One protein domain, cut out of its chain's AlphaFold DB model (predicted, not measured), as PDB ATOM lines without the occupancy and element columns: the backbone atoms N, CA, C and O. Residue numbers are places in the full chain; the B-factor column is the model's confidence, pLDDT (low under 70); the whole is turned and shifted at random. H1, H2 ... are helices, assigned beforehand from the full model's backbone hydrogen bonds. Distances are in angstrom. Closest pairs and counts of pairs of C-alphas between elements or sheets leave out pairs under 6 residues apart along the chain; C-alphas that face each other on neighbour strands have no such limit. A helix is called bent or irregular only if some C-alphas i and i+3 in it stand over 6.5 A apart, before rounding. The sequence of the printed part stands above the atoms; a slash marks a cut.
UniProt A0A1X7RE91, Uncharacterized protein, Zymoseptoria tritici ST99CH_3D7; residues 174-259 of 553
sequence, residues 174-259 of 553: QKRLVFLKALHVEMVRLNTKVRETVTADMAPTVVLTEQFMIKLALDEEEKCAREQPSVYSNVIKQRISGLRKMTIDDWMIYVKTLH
ATOM      1  N   GLN A 174     173.994 191.530 201.255       91.94
ATOM      2  CA  GLN A 174     173.351 191.258 199.965       91.94
ATOM      3  C   GLN A 174     174.009 190.102 199.189       91.94
ATOM      4  O   GLN A 174     173.305 189.292 198.588       91.94
ATOM      5  N   LYS A 175     175.344 189.972 199.220       91.69
ATOM      6  CA  LYS A 175     176.042 188.837 198.587       91.69
ATOM      7  C   LYS A 175     175.848 187.555 199.395       91.69
ATOM      8  O   LYS A 175     175.598 186.507 198.804       91.69
ATOM      9  N   ARG A 176     175.893 187.650 200.731       95.06
ATOM     10  CA  ARG A 176     175.609 186.523 201.634       95.06
ATOM     11  C   ARG A 176     174.200 185.963 201.415       95.06
ATOM     12  O   ARG A 176     174.040 184.757 201.275       95.06
ATOM     13  N   LEU A 177     173.196 186.831 201.264       95.88
ATOM     14  CA  LEU A 177     171.804 186.460 200.985       95.88
ATOM     15  C   LEU A 177     171.648 185.727 199.643       95.88
ATOM     16  O   LEU A 177     170.878 184.772 199.552       95.88
ATOM     17  N   VAL A 178     172.386 186.135 198.604       96.00
ATOM     18  CA  VAL A 178     172.391 185.441 197.304       96.00
ATOM     19  C   VAL A 178     172.977 184.031 197.431       96.00
ATOM     20  O   VAL A 178     172.384 183.083 196.915       96.00
ATOM     21  N   PHE A 179     174.095 183.864 198.145       96.06
ATOM     22  CA  PHE A 179     174.684 182.539 198.359       96.06
ATOM     23  C   PHE A 179     173.823 181.648 199.263       96.06
ATOM     24  O   PHE A 179     173.618 180.488 198.919       96.06
ATOM     25  N   LEU A 180     173.249 182.188 200.344       96.31
ATOM     26  CA  LEU A 180     172.312 181.481 201.222       96.31
ATOM     27  C   LEU A 180     171.106 180.935 200.443       96.31
ATOM     28  O   LEU A 180     170.758 179.763 200.576       96.31
ATOM     29  N   LYS A 181     170.494 181.759 199.581       96.06
ATOM     30  CA  LYS A 181     169.375 181.333 198.726       96.06
ATOM     31  C   LYS A 181     169.787 180.225 197.757       96.06
ATOM     32  O   LYS A 181     169.067 179.240 197.630       96.06
ATOM     33  N   ALA A 182     170.946 180.350 197.108       94.50
ATOM     34  CA  ALA A 182     171.456 179.321 196.200       94.50
ATOM     35  C   ALA A 182     171.779 177.996 196.919       94.50
ATOM     36  O   ALA A 182     171.509 176.927 196.377       94.50
ATOM     37  N   LEU A 183     172.307 178.065 198.146       95.25
ATOM     38  CA  LEU A 183     172.568 176.912 199.007       95.25
ATOM     39  C   LEU A 183     171.260 176.199 199.386       95.25
ATOM     40  O   LEU A 183     171.115 175.000 199.145       95.25
ATOM     41  N   HIS A 184     170.281 176.953 199.893       96.38
ATOM     42  CA  HIS A 184     168.971 176.438 200.289       96.38
ATOM     43  C   HIS A 184     168.216 175.786 199.119       96.38
ATOM     44  O   HIS A 184     167.642 174.714 199.283       96.38
ATOM     45  N   VAL A 185     168.257 176.373 197.917       95.94
ATOM     46  CA  VAL A 185     167.611 175.802 196.719       95.94
ATOM     47  C   VAL A 185     168.165 174.413 196.369       95.94
ATOM     48  O   VAL A 185     167.384 173.511 196.071       95.94
ATOM     49  N   GLU A 186     169.483 174.200 196.435       95.25
ATOM     50  CA  GLU A 186     170.068 172.875 196.170       95.25
ATOM     51  C   GLU A 186     169.741 171.863 197.285       95.25
ATOM     52  O   GLU A 186     169.476 170.699 196.983       95.25
ATOM     53  N   MET A 187     169.687 172.298 198.554       94.75
ATOM     54  CA  MET A 187     169.252 171.455 199.682       94.75
ATOM     55  C   MET A 187     167.788 171.013 199.535       94.75
ATOM     56  O   MET A 187     167.497 169.822 199.644       94.75
ATOM     57  N   VAL A 188     166.874 171.939 199.217       94.31
ATOM     58  CA  VAL A 188     165.460 171.624 198.949       94.31
ATOM     59  C   VAL A 188     165.345 170.658 197.769       94.31
ATOM     60  O   VAL A 188     164.643 169.656 197.869       94.31
ATOM     61  N   ARG A 189     166.086 170.888 196.675       95.19
ATOM     62  CA  ARG A 189     166.096 169.994 195.504       95.19
ATOM     63  C   ARG A 189     166.521 168.563 195.856       95.19
ATOM     64  O   ARG A 189     165.997 167.620 195.266       95.19
ATOM     65  N   LEU A 190     167.487 168.379 196.757       92.81
ATOM     66  CA  LEU A 190     167.893 167.049 197.227       92.81
ATOM     67  C   LEU A 190     166.830 166.434 198.145       92.81
ATOM     68  O   LEU A 190     166.416 165.301 197.916       92.81
ATOM     69  N   ASN A 191     166.329 167.190 199.122       92.81
ATOM     70  CA  ASN A 191     165.334 166.711 200.082       92.81
ATOM     71  C   ASN A 191     163.987 166.333 199.426       92.81
ATOM     72  O   ASN A 191     163.364 165.351 199.823       92.81
ATOM     73  N   THR A 192     163.559 167.058 198.385       92.00
ATOM     74  CA  THR A 192     162.382 166.697 197.576       92.00
ATOM     75  C   THR A 192     162.601 165.382 196.828       92.00
ATOM     76  O   THR A 192     161.758 164.497 196.922       92.00
ATOM     77  N   LYS A 193     163.762 165.190 196.184       90.31
ATOM     78  CA  LYS A 193     164.086 163.917 195.515       90.31
ATOM     79  C   LYS A 193     164.087 162.732 196.483       90.31
ATOM     80  O   LYS A 193     163.609 161.668 196.126       90.31
ATOM     81  N   VAL A 194     164.579 162.919 197.709       89.06
ATOM     82  CA  VAL A 194     164.550 161.884 198.762       89.06
ATOM     83  C   VAL A 194     163.109 161.562 199.162       89.06
ATOM     84  O   VAL A 194     162.750 160.399 199.289       89.06
ATOM     85  N   ARG A 195     162.257 162.582 199.317       88.31
ATOM     86  CA  ARG A 195     160.826 162.404 199.611       88.31
ATOM     87  C   ARG A 195     160.089 161.624 198.513       88.31
ATOM     88  O   ARG A 195     159.149 160.906 198.826       88.31
ATOM     89  N   GLU A 196     160.506 161.771 197.258       87.50
ATOM     90  CA  GLU A 196     159.929 161.074 196.099       87.50
ATOM     91  C   GLU A 196     160.435 159.629 195.936       87.50
ATOM     92  O   GLU A 196     159.736 158.812 195.340       87.50
ATOM     93  N   THR A 197     161.626 159.290 196.448       83.69
ATOM     94  CA  THR A 197     162.248 157.961 196.263       83.69
ATOM     95  C   THR A 197     162.163 157.030 197.472       83.69
ATOM     96  O   THR A 197     162.376 155.826 197.323       83.69
ATOM     97  N   VAL A 198     161.897 157.551 198.669       84.00
ATOM     98  CA  VAL A 198     161.985 156.803 199.933       84.00
ATOM     99  C   VAL A 198     160.612 156.304 200.402       84.00
ATOM    100  O   VAL A 198     159.610 157.008 200.309       84.00
ATOM    101  N   THR A 199     160.559 155.082 200.945       78.25
ATOM    102  CA  THR A 199     159.325 154.497 201.496       78.25
ATOM    103  C   THR A 199     158.854 155.209 202.771       78.25
ATOM    104  O   THR A 199     159.650 155.794 203.513       78.25
ATOM    105  N   ALA A 200     157.549 155.129 203.056       70.88
ATOM    106  CA  ALA A 200     156.916 155.829 204.179       70.88
ATOM    107  C   ALA A 200     157.593 155.562 205.541       70.88
ATOM    108  O   ALA A 200     157.743 156.491 206.331       70.88
ATOM    109  N   ASP A 201     158.068 154.337 205.779       70.94
ATOM    110  CA  ASP A 201     158.725 153.935 207.034       70.94
ATOM    111  C   ASP A 201     160.098 154.598 207.244       70.94
ATOM    112  O   ASP A 201     160.540 154.805 208.372       70.94
ATOM    113  N   MET A 202     160.789 154.939 206.153       70.94
ATOM    114  CA  MET A 202     162.139 155.511 206.182       70.94
ATOM    115  C   MET A 202     162.115 157.046 206.195       70.94
ATOM    116  O   MET A 202     163.024 157.674 206.754       70.94
ATOM    117  N   ALA A 203     161.061 157.654 205.639       73.06
ATOM    118  CA  ALA A 203     160.898 159.103 205.514       73.06
ATOM    119  C   ALA A 203     161.152 159.908 206.814       73.06
ATOM    120  O   ALA A 203     161.862 160.914 206.718       73.06
ATOM    121  N   PRO A 204     160.712 159.486 208.024       74.94
ATOM    122  CA  PRO A 204     160.951 160.233 209.267       74.94
ATOM    123  C   PRO A 204     162.428 160.419 209.642       74.94
ATOM    124  O   PRO A 204     162.745 161.260 210.479       74.94
ATOM    125  N   THR A 205     163.336 159.627 209.059       73.69
ATOM    126  CA  THR A 205     164.770 159.646 209.401       73.69
ATOM    127  C   THR A 205     165.644 160.401 208.401       73.69
ATOM    128  O   THR A 205     166.736 160.834 208.773       73.69
ATOM    129  N   VAL A 206     165.180 160.565 207.152       79.38
ATOM    130  CA  VAL A 206     165.967 161.131 206.034       79.38
ATOM    131  C   VAL A 206     165.314 162.316 205.314       79.38
ATOM    132  O   VAL A 206     166.011 163.013 204.579       79.38
ATOM    133  N   VAL A 207     164.017 162.576 205.514       86.88
ATOM    134  CA  VAL A 207     163.332 163.743 204.936       86.88
ATOM    135  C   VAL A 207     163.289 164.867 205.968       86.88
ATOM    136  O   VAL A 207     162.644 164.757 207.008       86.88
ATOM    137  N   LEU A 208     163.964 165.976 205.669       88.12
ATOM    138  CA  LEU A 208     164.012 167.155 206.533       88.12
ATOM    139  C   LEU A 208     162.732 167.999 206.424       88.12
ATOM    140  O   LEU A 208     162.117 168.092 205.354       88.12
ATOM    141  N   THR A 209     162.358 168.663 207.520       89.81
ATOM    142  CA  THR A 209     161.290 169.675 207.536       89.81
ATOM    143  C   THR A 209     161.776 171.002 206.945       89.81
ATOM    144  O   THR A 209     162.976 171.268 206.891       89.81
ATOM    145  N   GLU A 210     160.850 171.862 206.518       88.62
ATOM    146  CA  GLU A 210     161.178 173.164 205.915       88.62
ATOM    147  C   GLU A 210     161.999 174.062 206.850       88.62
ATOM    148  O   GLU A 210     163.076 174.519 206.476       88.62
ATOM    149  N   GLN A 211     161.566 174.214 208.105       89.12
ATOM    150  CA  GLN A 211     162.302 174.972 209.123       89.12
ATOM    151  C   GLN A 211     163.703 174.398 209.395       89.12
ATOM    152  O   GLN A 211     164.656 175.156 209.576       89.12
ATOM    153  N   PHE A 212     163.872 173.069 209.363       88.19
ATOM    154  CA  PHE A 212     165.196 172.464 209.520       88.19
ATOM    155  C   PHE A 212     166.092 172.720 208.296       88.19
ATOM    156  O   PHE A 212     167.281 172.968 208.471       88.19
ATOM    157  N   MET A 213     165.551 172.725 207.071       91.62
ATOM    158  CA  MET A 213     166.315 173.093 205.866       91.62
ATOM    159  C   MET A 213     166.758 174.562 205.883       91.62
ATOM    160  O   MET A 213     167.910 174.847 205.557       91.62
ATOM    161  N   ILE A 214     165.881 175.483 206.305       92.31
ATOM    162  CA  ILE A 214     166.224 176.905 206.464       92.31
ATOM    163  C   ILE A 214     167.356 177.051 207.484       92.31
ATOM    164  O   ILE A 214     168.380 177.666 207.184       92.31
ATOM    165  N   LYS A 215     167.214 176.422 208.657       92.81
ATOM    166  CA  LYS A 215     168.240 176.439 209.701       92.81
ATOM    167  C   LYS A 215     169.568 175.833 209.236       92.81
ATOM    168  O   LYS A 215     170.609 176.441 209.455       92.81
ATOM    169  N   LEU A 216     169.548 174.682 208.564       93.12
ATOM    170  CA  LEU A 216     170.751 174.026 208.041       93.12
ATOM    171  C   LEU A 216     171.497 174.920 207.037       93.12
ATOM    172  O   LEU A 216     172.722 175.024 207.096       93.12
ATOM    173  N   ALA A 217     170.768 175.607 206.152       95.06
ATOM    174  CA  ALA A 217     171.359 176.556 205.215       95.06
ATOM    175  C   ALA A 217     171.980 177.774 205.932       95.06
ATOM    176  O   ALA A 217     173.057 178.227 205.542       95.06
ATOM    177  N   LEU A 218     171.333 178.281 206.989       94.88
ATOM    178  CA  LEU A 218     171.859 179.366 207.828       94.88
ATOM    179  C   LEU A 218     173.113 178.939 208.603       94.88
ATOM    180  O   LEU A 218     174.104 179.668 208.590       94.88
ATOM    181  N   ASP A 219     173.090 177.761 209.229       93.12
ATOM    182  CA  ASP A 219     174.209 177.199 209.991       93.12
ATOM    183  C   ASP A 219     175.438 176.968 209.082       93.12
ATOM    184  O   ASP A 219     176.562 177.315 209.454       93.12
ATOM    185  N   GLU A 220     175.250 176.447 207.861       93.94
ATOM    186  CA  GLU A 220     176.338 176.274 206.886       93.94
ATOM    187  C   GLU A 220     176.904 177.601 206.349       93.94
ATOM    188  O   GLU A 220     178.125 177.740 206.213       93.94
ATOM    189  N   GLU A 221     176.050 178.583 206.043       95.44
ATOM    190  CA  GLU A 221     176.488 179.894 205.548       95.44
ATOM    191  C   GLU A 221     177.235 180.680 206.632       95.44
ATOM    192  O   GLU A 221     178.331 181.188 206.377       95.44
ATOM    193  N   GLU A 222     176.698 180.711 207.854       93.56
ATOM    194  CA  GLU A 222     177.323 181.352 209.011       93.56
ATOM    195  C   GLU A 222     178.669 180.702 209.347       93.56
ATOM    196  O   GLU A 222     179.643 181.411 209.620       93.56
ATOM    197  N   LYS A 223     178.764 179.368 209.265       92.25
ATOM    198  CA  LYS A 223     180.028 178.644 209.434       92.25
ATOM    199  C   LYS A 223     181.067 179.080 208.402       92.25
ATOM    200  O   LYS A 223     182.177 179.451 208.781       92.25
ATOM    201  N   CYS A 224     180.708 179.105 207.116       91.50
ATOM    202  CA  CYS A 224     181.611 179.569 206.058       91.50
ATOM    203  C   CYS A 224     182.060 181.022 206.290       91.50
ATOM    204  O   CYS A 224     183.233 181.344 206.091       91.50
ATOM    205  N   ALA A 225     181.144 181.893 206.720       91.88
ATOM    206  CA  ALA A 225     181.415 183.307 206.959       91.88
ATOM    207  C   ALA A 225     182.301 183.560 208.194       91.88
ATOM    208  O   ALA A 225     183.130 184.469 208.165       91.88
ATOM    209  N   ARG A 226     182.162 182.755 209.259       91.44
ATOM    210  CA  ARG A 226     182.973 182.864 210.487       91.44
ATOM    211  C   ARG A 226     184.341 182.200 210.375       91.44
ATOM    212  O   ARG A 226     185.326 182.785 210.812       91.44
ATOM    213  N   GLU A 227     184.409 180.982 209.839       91.12
ATOM    214  CA  GLU A 227     185.643 180.184 209.841       91.12
ATOM    215  C   GLU A 227     186.614 180.589 208.728       91.12
ATOM    216  O   GLU A 227     187.827 180.512 208.917       91.12
ATOM    217  N   GLN A 228     186.106 181.006 207.561       87.81
ATOM    218  CA  GLN A 228     186.926 181.235 206.364       87.81
ATOM    219  C   GLN A 228     186.618 182.577 205.665       87.81
ATOM    220  O   GLN A 228     186.420 182.605 204.448       87.81
ATOM    221  N   PRO A 229     186.603 183.721 206.386       89.69
ATOM    222  CA  PRO A 229     186.130 185.003 205.853       89.69
ATOM    223  C   PRO A 229     186.911 185.493 204.623       89.69
ATOM    224  O   PRO A 229     186.311 186.003 203.681       89.69
ATOM    225  N   SER A 230     188.233 185.290 204.580       89.31
ATOM    226  CA  SER A 230     189.100 185.739 203.475       89.31
ATOM    227  C   SER A 230     188.846 185.026 202.143       89.31
ATOM    228  O   SER A 230     189.145 185.576 201.086       89.31
ATOM    229  N   VAL A 231     188.288 183.812 202.177       91.38
ATOM    230  CA  VAL A 231     187.995 182.983 200.993       91.38
ATOM    231  C   VAL A 231     186.515 182.596 200.892       91.38
ATOM    232  O   VAL A 231     186.140 181.822 200.010       91.38
ATOM    233  N   TYR A 232     185.661 183.182 201.739       94.44
ATOM    234  CA  TYR A 232     184.234 182.885 201.901       94.44
ATOM    235  C   TYR A 232     183.501 182.690 200.566       94.44
ATOM    236  O   TYR A 232     182.868 181.659 200.342       94.44
ATOM    237  N   SER A 233     183.655 183.645 199.640       91.88
ATOM    238  CA  SER A 233     182.972 183.625 198.337       91.88
ATOM    239  C   SER A 233     183.355 182.432 197.455       91.88
ATOM    240  O   SER A 233     182.586 182.080 196.564       91.88
ATOM    241  N   ASN A 234     184.523 181.820 197.658       93.62
ATOM    242  CA  ASN A 234     184.951 180.628 196.924       93.62
ATOM    243  C   ASN A 234     184.485 179.354 197.637       93.62
ATOM    244  O   ASN A 234     183.957 178.459 196.984       93.62
ATOM    245  N   VAL A 235     184.599 179.315 198.967       93.69
ATOM    246  CA  VAL A 235     184.169 178.186 199.811       93.69
ATOM    247  C   VAL A 235     182.669 177.930 199.661       93.69
ATOM    248  O   VAL A 235     182.261 176.809 199.359       93.69
ATOM    249  N   ILE A 236     181.838 178.972 199.771       95.00
ATOM    250  CA  ILE A 236     180.380 178.825 199.668       95.00
ATOM    251  C   ILE A 236     179.949 178.397 198.254       95.00
ATOM    252  O   ILE A 236     179.088 177.533 198.103       95.00
ATOM    253  N   LYS A 237     180.616 178.894 197.198       95.19
ATOM    254  CA  LYS A 237     180.391 178.441 195.809       95.19
ATOM    255  C   LYS A 237     180.793 176.981 195.600       95.19
ATOM    256  O   LYS A 237     180.077 176.257 194.911       95.19
ATOM    257  N   GLN A 238     181.909 176.543 196.185       94.31
ATOM    258  CA  GLN A 238     182.324 175.139 196.151       94.31
ATOM    259  C   GLN A 238     181.309 174.251 196.877       94.31
ATOM    260  O   GLN A 238     180.931 173.218 196.330       94.31
ATOM    261  N   ARG A 239     180.788 174.675 198.038       94.69
ATOM    262  CA  ARG A 239     179.735 173.946 198.763       94.69
ATOM    263  C   ARG A 239     178.445 173.825 197.946       94.69
ATOM    264  O   ARG A 239     177.944 172.714 197.793       94.69
ATOM    265  N   ILE A 240     177.973 174.918 197.338       95.50
ATOM    266  CA  ILE A 240     176.815 174.918 196.422       95.50
ATOM    267  C   ILE A 240     177.061 173.983 195.222       95.50
ATOM    268  O   ILE A 240     176.191 173.193 194.859       95.50
ATOM    269  N   SER A 241     178.257 174.015 194.622       94.38
ATOM    270  CA  SER A 241     178.627 173.107 193.523       94.38
ATOM    271  C   SER A 241     178.681 171.639 193.965       94.38
ATOM    272  O   SER A 241     178.288 170.760 193.200       94.38
ATOM    273  N   GLY A 242     179.113 171.379 195.203       93.38
ATOM    274  CA  GLY A 242     179.074 170.066 195.839       93.38
ATOM    275  C   GLY A 242     177.647 169.541 195.964       93.38
ATOM    276  O   GLY A 242     177.354 168.482 195.423       93.38
ATOM    277  N   LEU A 243     176.734 170.311 196.569       93.94
ATOM    278  CA  LEU A 243     175.311 169.948 196.682       93.94
ATOM    279  C   LEU A 243     174.644 169.738 195.309       93.94
ATOM    280  O   LEU A 243     173.843 168.821 195.138       93.94
ATOM    281  N   ARG A 244     175.015 170.529 194.294       93.75
ATOM    282  CA  ARG A 244     174.536 170.330 192.916       93.75
ATOM    283  C   ARG A 244     174.943 168.976 192.323       93.75
ATOM    284  O   ARG A 244     174.176 168.406 191.553       93.75
ATOM    285  N   LYS A 245     176.140 168.486 192.657       92.69
ATOM    286  CA  LYS A 245     176.707 167.214 192.170       92.69
ATOM    287  C   LYS A 245     176.418 166.015 193.084       92.69
ATOM    288  O   LYS A 245     176.682 164.889 192.680       92.69
ATOM    289  N   MET A 246     175.917 166.257 194.293       90.75
ATOM    290  CA  MET A 246     175.658 165.244 195.317       90.75
ATOM    291  C   MET A 246     174.577 164.257 194.866       90.75
ATOM    292  O   MET A 246     173.547 164.669 194.319       90.75
ATOM    293  N   THR A 247     174.800 162.964 195.107       92.31
ATOM    294  CA  THR A 247     173.795 161.929 194.832       92.31
ATOM    295  C   THR A 247     172.703 161.913 195.908       92.31
ATOM    296  O   THR A 247     172.818 162.559 196.954       92.31
ATOM    297  N   ILE A 248     171.612 161.182 195.652       90.00
ATOM    298  CA  ILE A 248     170.532 161.000 196.634       90.00
ATOM    299  C   ILE A 248     171.055 160.208 197.848       90.00
ATOM    300  O   ILE A 248     170.764 160.579 198.984       90.00
ATOM    301  N   ASP A 249     171.888 159.191 197.618       87.12
ATOM    302  CA  ASP A 249     172.478 158.364 198.677       87.12
ATOM    303  C   ASP A 249     173.452 159.156 199.557       87.12
ATOM    304  O   ASP A 249     173.334 159.120 200.783       87.12
ATOM    305  N   ASP A 250     174.340 159.957 198.953       88.56
ATOM    306  CA  ASP A 250     175.248 160.846 199.694       88.56
ATOM    307  C   ASP A 250     174.471 161.822 200.588       88.56
ATOM    308  O   ASP A 250     174.857 162.079 201.731       88.56
ATOM    309  N   TRP A 251     173.363 162.373 200.080       91.62
ATOM    310  CA  TRP A 251     172.507 163.270 200.853       91.62
ATOM    311  C   TRP A 251     171.792 162.539 201.996       91.62
ATOM    312  O   TRP A 251     171.748 163.059 203.108       91.62
ATOM    313  N   MET A 252     171.287 161.318 201.783       87.50
ATOM    314  CA  MET A 252     170.698 160.514 202.864       87.50
ATOM    315  C   MET A 252     171.723 160.157 203.949       87.50
ATOM    316  O   MET A 252     171.391 160.189 205.134       87.50
ATOM    317  N   ILE A 253     172.968 159.845 203.571       86.00
ATOM    318  CA  ILE A 253     174.072 159.649 204.524       86.00
ATOM    319  C   ILE A 253     174.325 160.952 205.290       86.00
ATOM    320  O   ILE A 253     174.377 160.936 206.521       86.00
ATOM    321  N   TYR A 254     174.403 162.087 204.591       87.31
ATOM    322  CA  TYR A 254     174.601 163.394 205.213       87.31
ATOM    323  C   TYR A 254     173.499 163.728 206.233       87.31
ATOM    324  O   TYR A 254     173.814 164.025 207.385       87.31
ATOM    325  N   VAL A 255     172.219 163.578 205.879       87.56
ATOM    326  CA  VAL A 255     171.094 163.798 206.808       87.56
ATOM    327  C   VAL A 255     171.179 162.883 208.035       87.56
ATOM    328  O   VAL A 255     171.009 163.352 209.161       87.56
ATOM    329  N   LYS A 256     171.540 161.605 207.863       85.62
ATOM    330  CA  LYS A 256     171.761 160.688 208.997       85.62
ATOM    331  C   LYS A 256     172.885 161.170 209.923       85.62
ATOM    332  O   LYS A 256     172.741 161.056 211.137       85.62
ATOM    333  N   THR A 257     173.957 161.771 209.393       82.38
ATOM    334  CA  THR A 257     175.014 162.376 210.233       82.38
ATOM    335  C   THR A 257     174.576 163.642 210.975       82.38
ATOM    336  O   THR A 257     175.138 163.926 212.027       82.38
ATOM    337  N   LEU A 258     173.560 164.372 210.495       81.06
ATOM    338  CA  LEU A 258     172.986 165.525 211.209       81.06
ATOM    339  C   LEU A 258     172.091 165.104 212.387       81.06
ATOM    340  O   LEU A 258     171.979 165.837 213.368       81.06
ATOM    341  N   HIS A 259     171.449 163.936 212.293       71.38
ATOM    342  CA  HIS A 259     170.634 163.355 213.367       71.38
ATOM    343  C   HIS A 259     171.448 162.516 214.365       71.38
ATOM    344  O   HIS A 259     171.013 162.312 215.502       71.38
TER     345      HIS A 259
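What this domain is: This is residues 174 to 259 of the 553 residues of an uncharacterized protein of Zymoseptoria tritici ST99CH_3D7 (UniProt A0A1X7RE91). Helices H1, H3 and H4 form an up-and-down bundle, each running against the one before it; H5 makes a corner with H1, its residues 248 to 252 meeting residues 190 to 194 of H1, and short H2 packs on H5. The 86 printed residues hold five named helices, H1 to H5 in order, and no named strand: all helix, compact, radius of gyration of the C-alphas 13.3 A, spans 44 by 23 by 21 A.

How they stand to each other: H1, residues 174 to 197, touches H3, residues 210 to 227, opposite ways at a steep tilt of 44 degrees; the closest C-alphas, His 184 and Ala 217, are 5.5 A apart. H4, residues 229 to 245, touches H1 the same way at a shallow tilt of 23 degrees, closest at C-alphas 240 and 183, 5.4 A. H3 and H4 form a hairpin, closest at C-alphas 225 and 232, 5.8 A. H5, residues 248 to 259, touches H1 only just about perpendicular, at 73 degrees, closest at C-alphas 248 and 194, 6.4 A. H2, residues 203 to 206, touches H5, closest at C-alphas 206 and 252, 5.7 A. Every O i to N i+4 pair is within hydrogen-bond range in H1, H3 and H5, 10 of 13 in H4; H2 is too short.

Where its parts are: H1 begins at C-alpha 174 (173.351, 191.258, 199.965) and is 35.3 A long, H2 5.5 A, H3 25.8 A. H4, 24.3 A, is irregular, C-alphas 230 and 233 being 8.3 A apart. H5, 16.9 A, ends at C-alpha 259 (170.634, 163.355, 213.367).

The domain as a whole: The C-alphas farthest apart, Asp 201 and Ser 230, are 44.1 A apart. The printed part has no cut, its four links are tight, and no printed residue is under 70 in pLDDT.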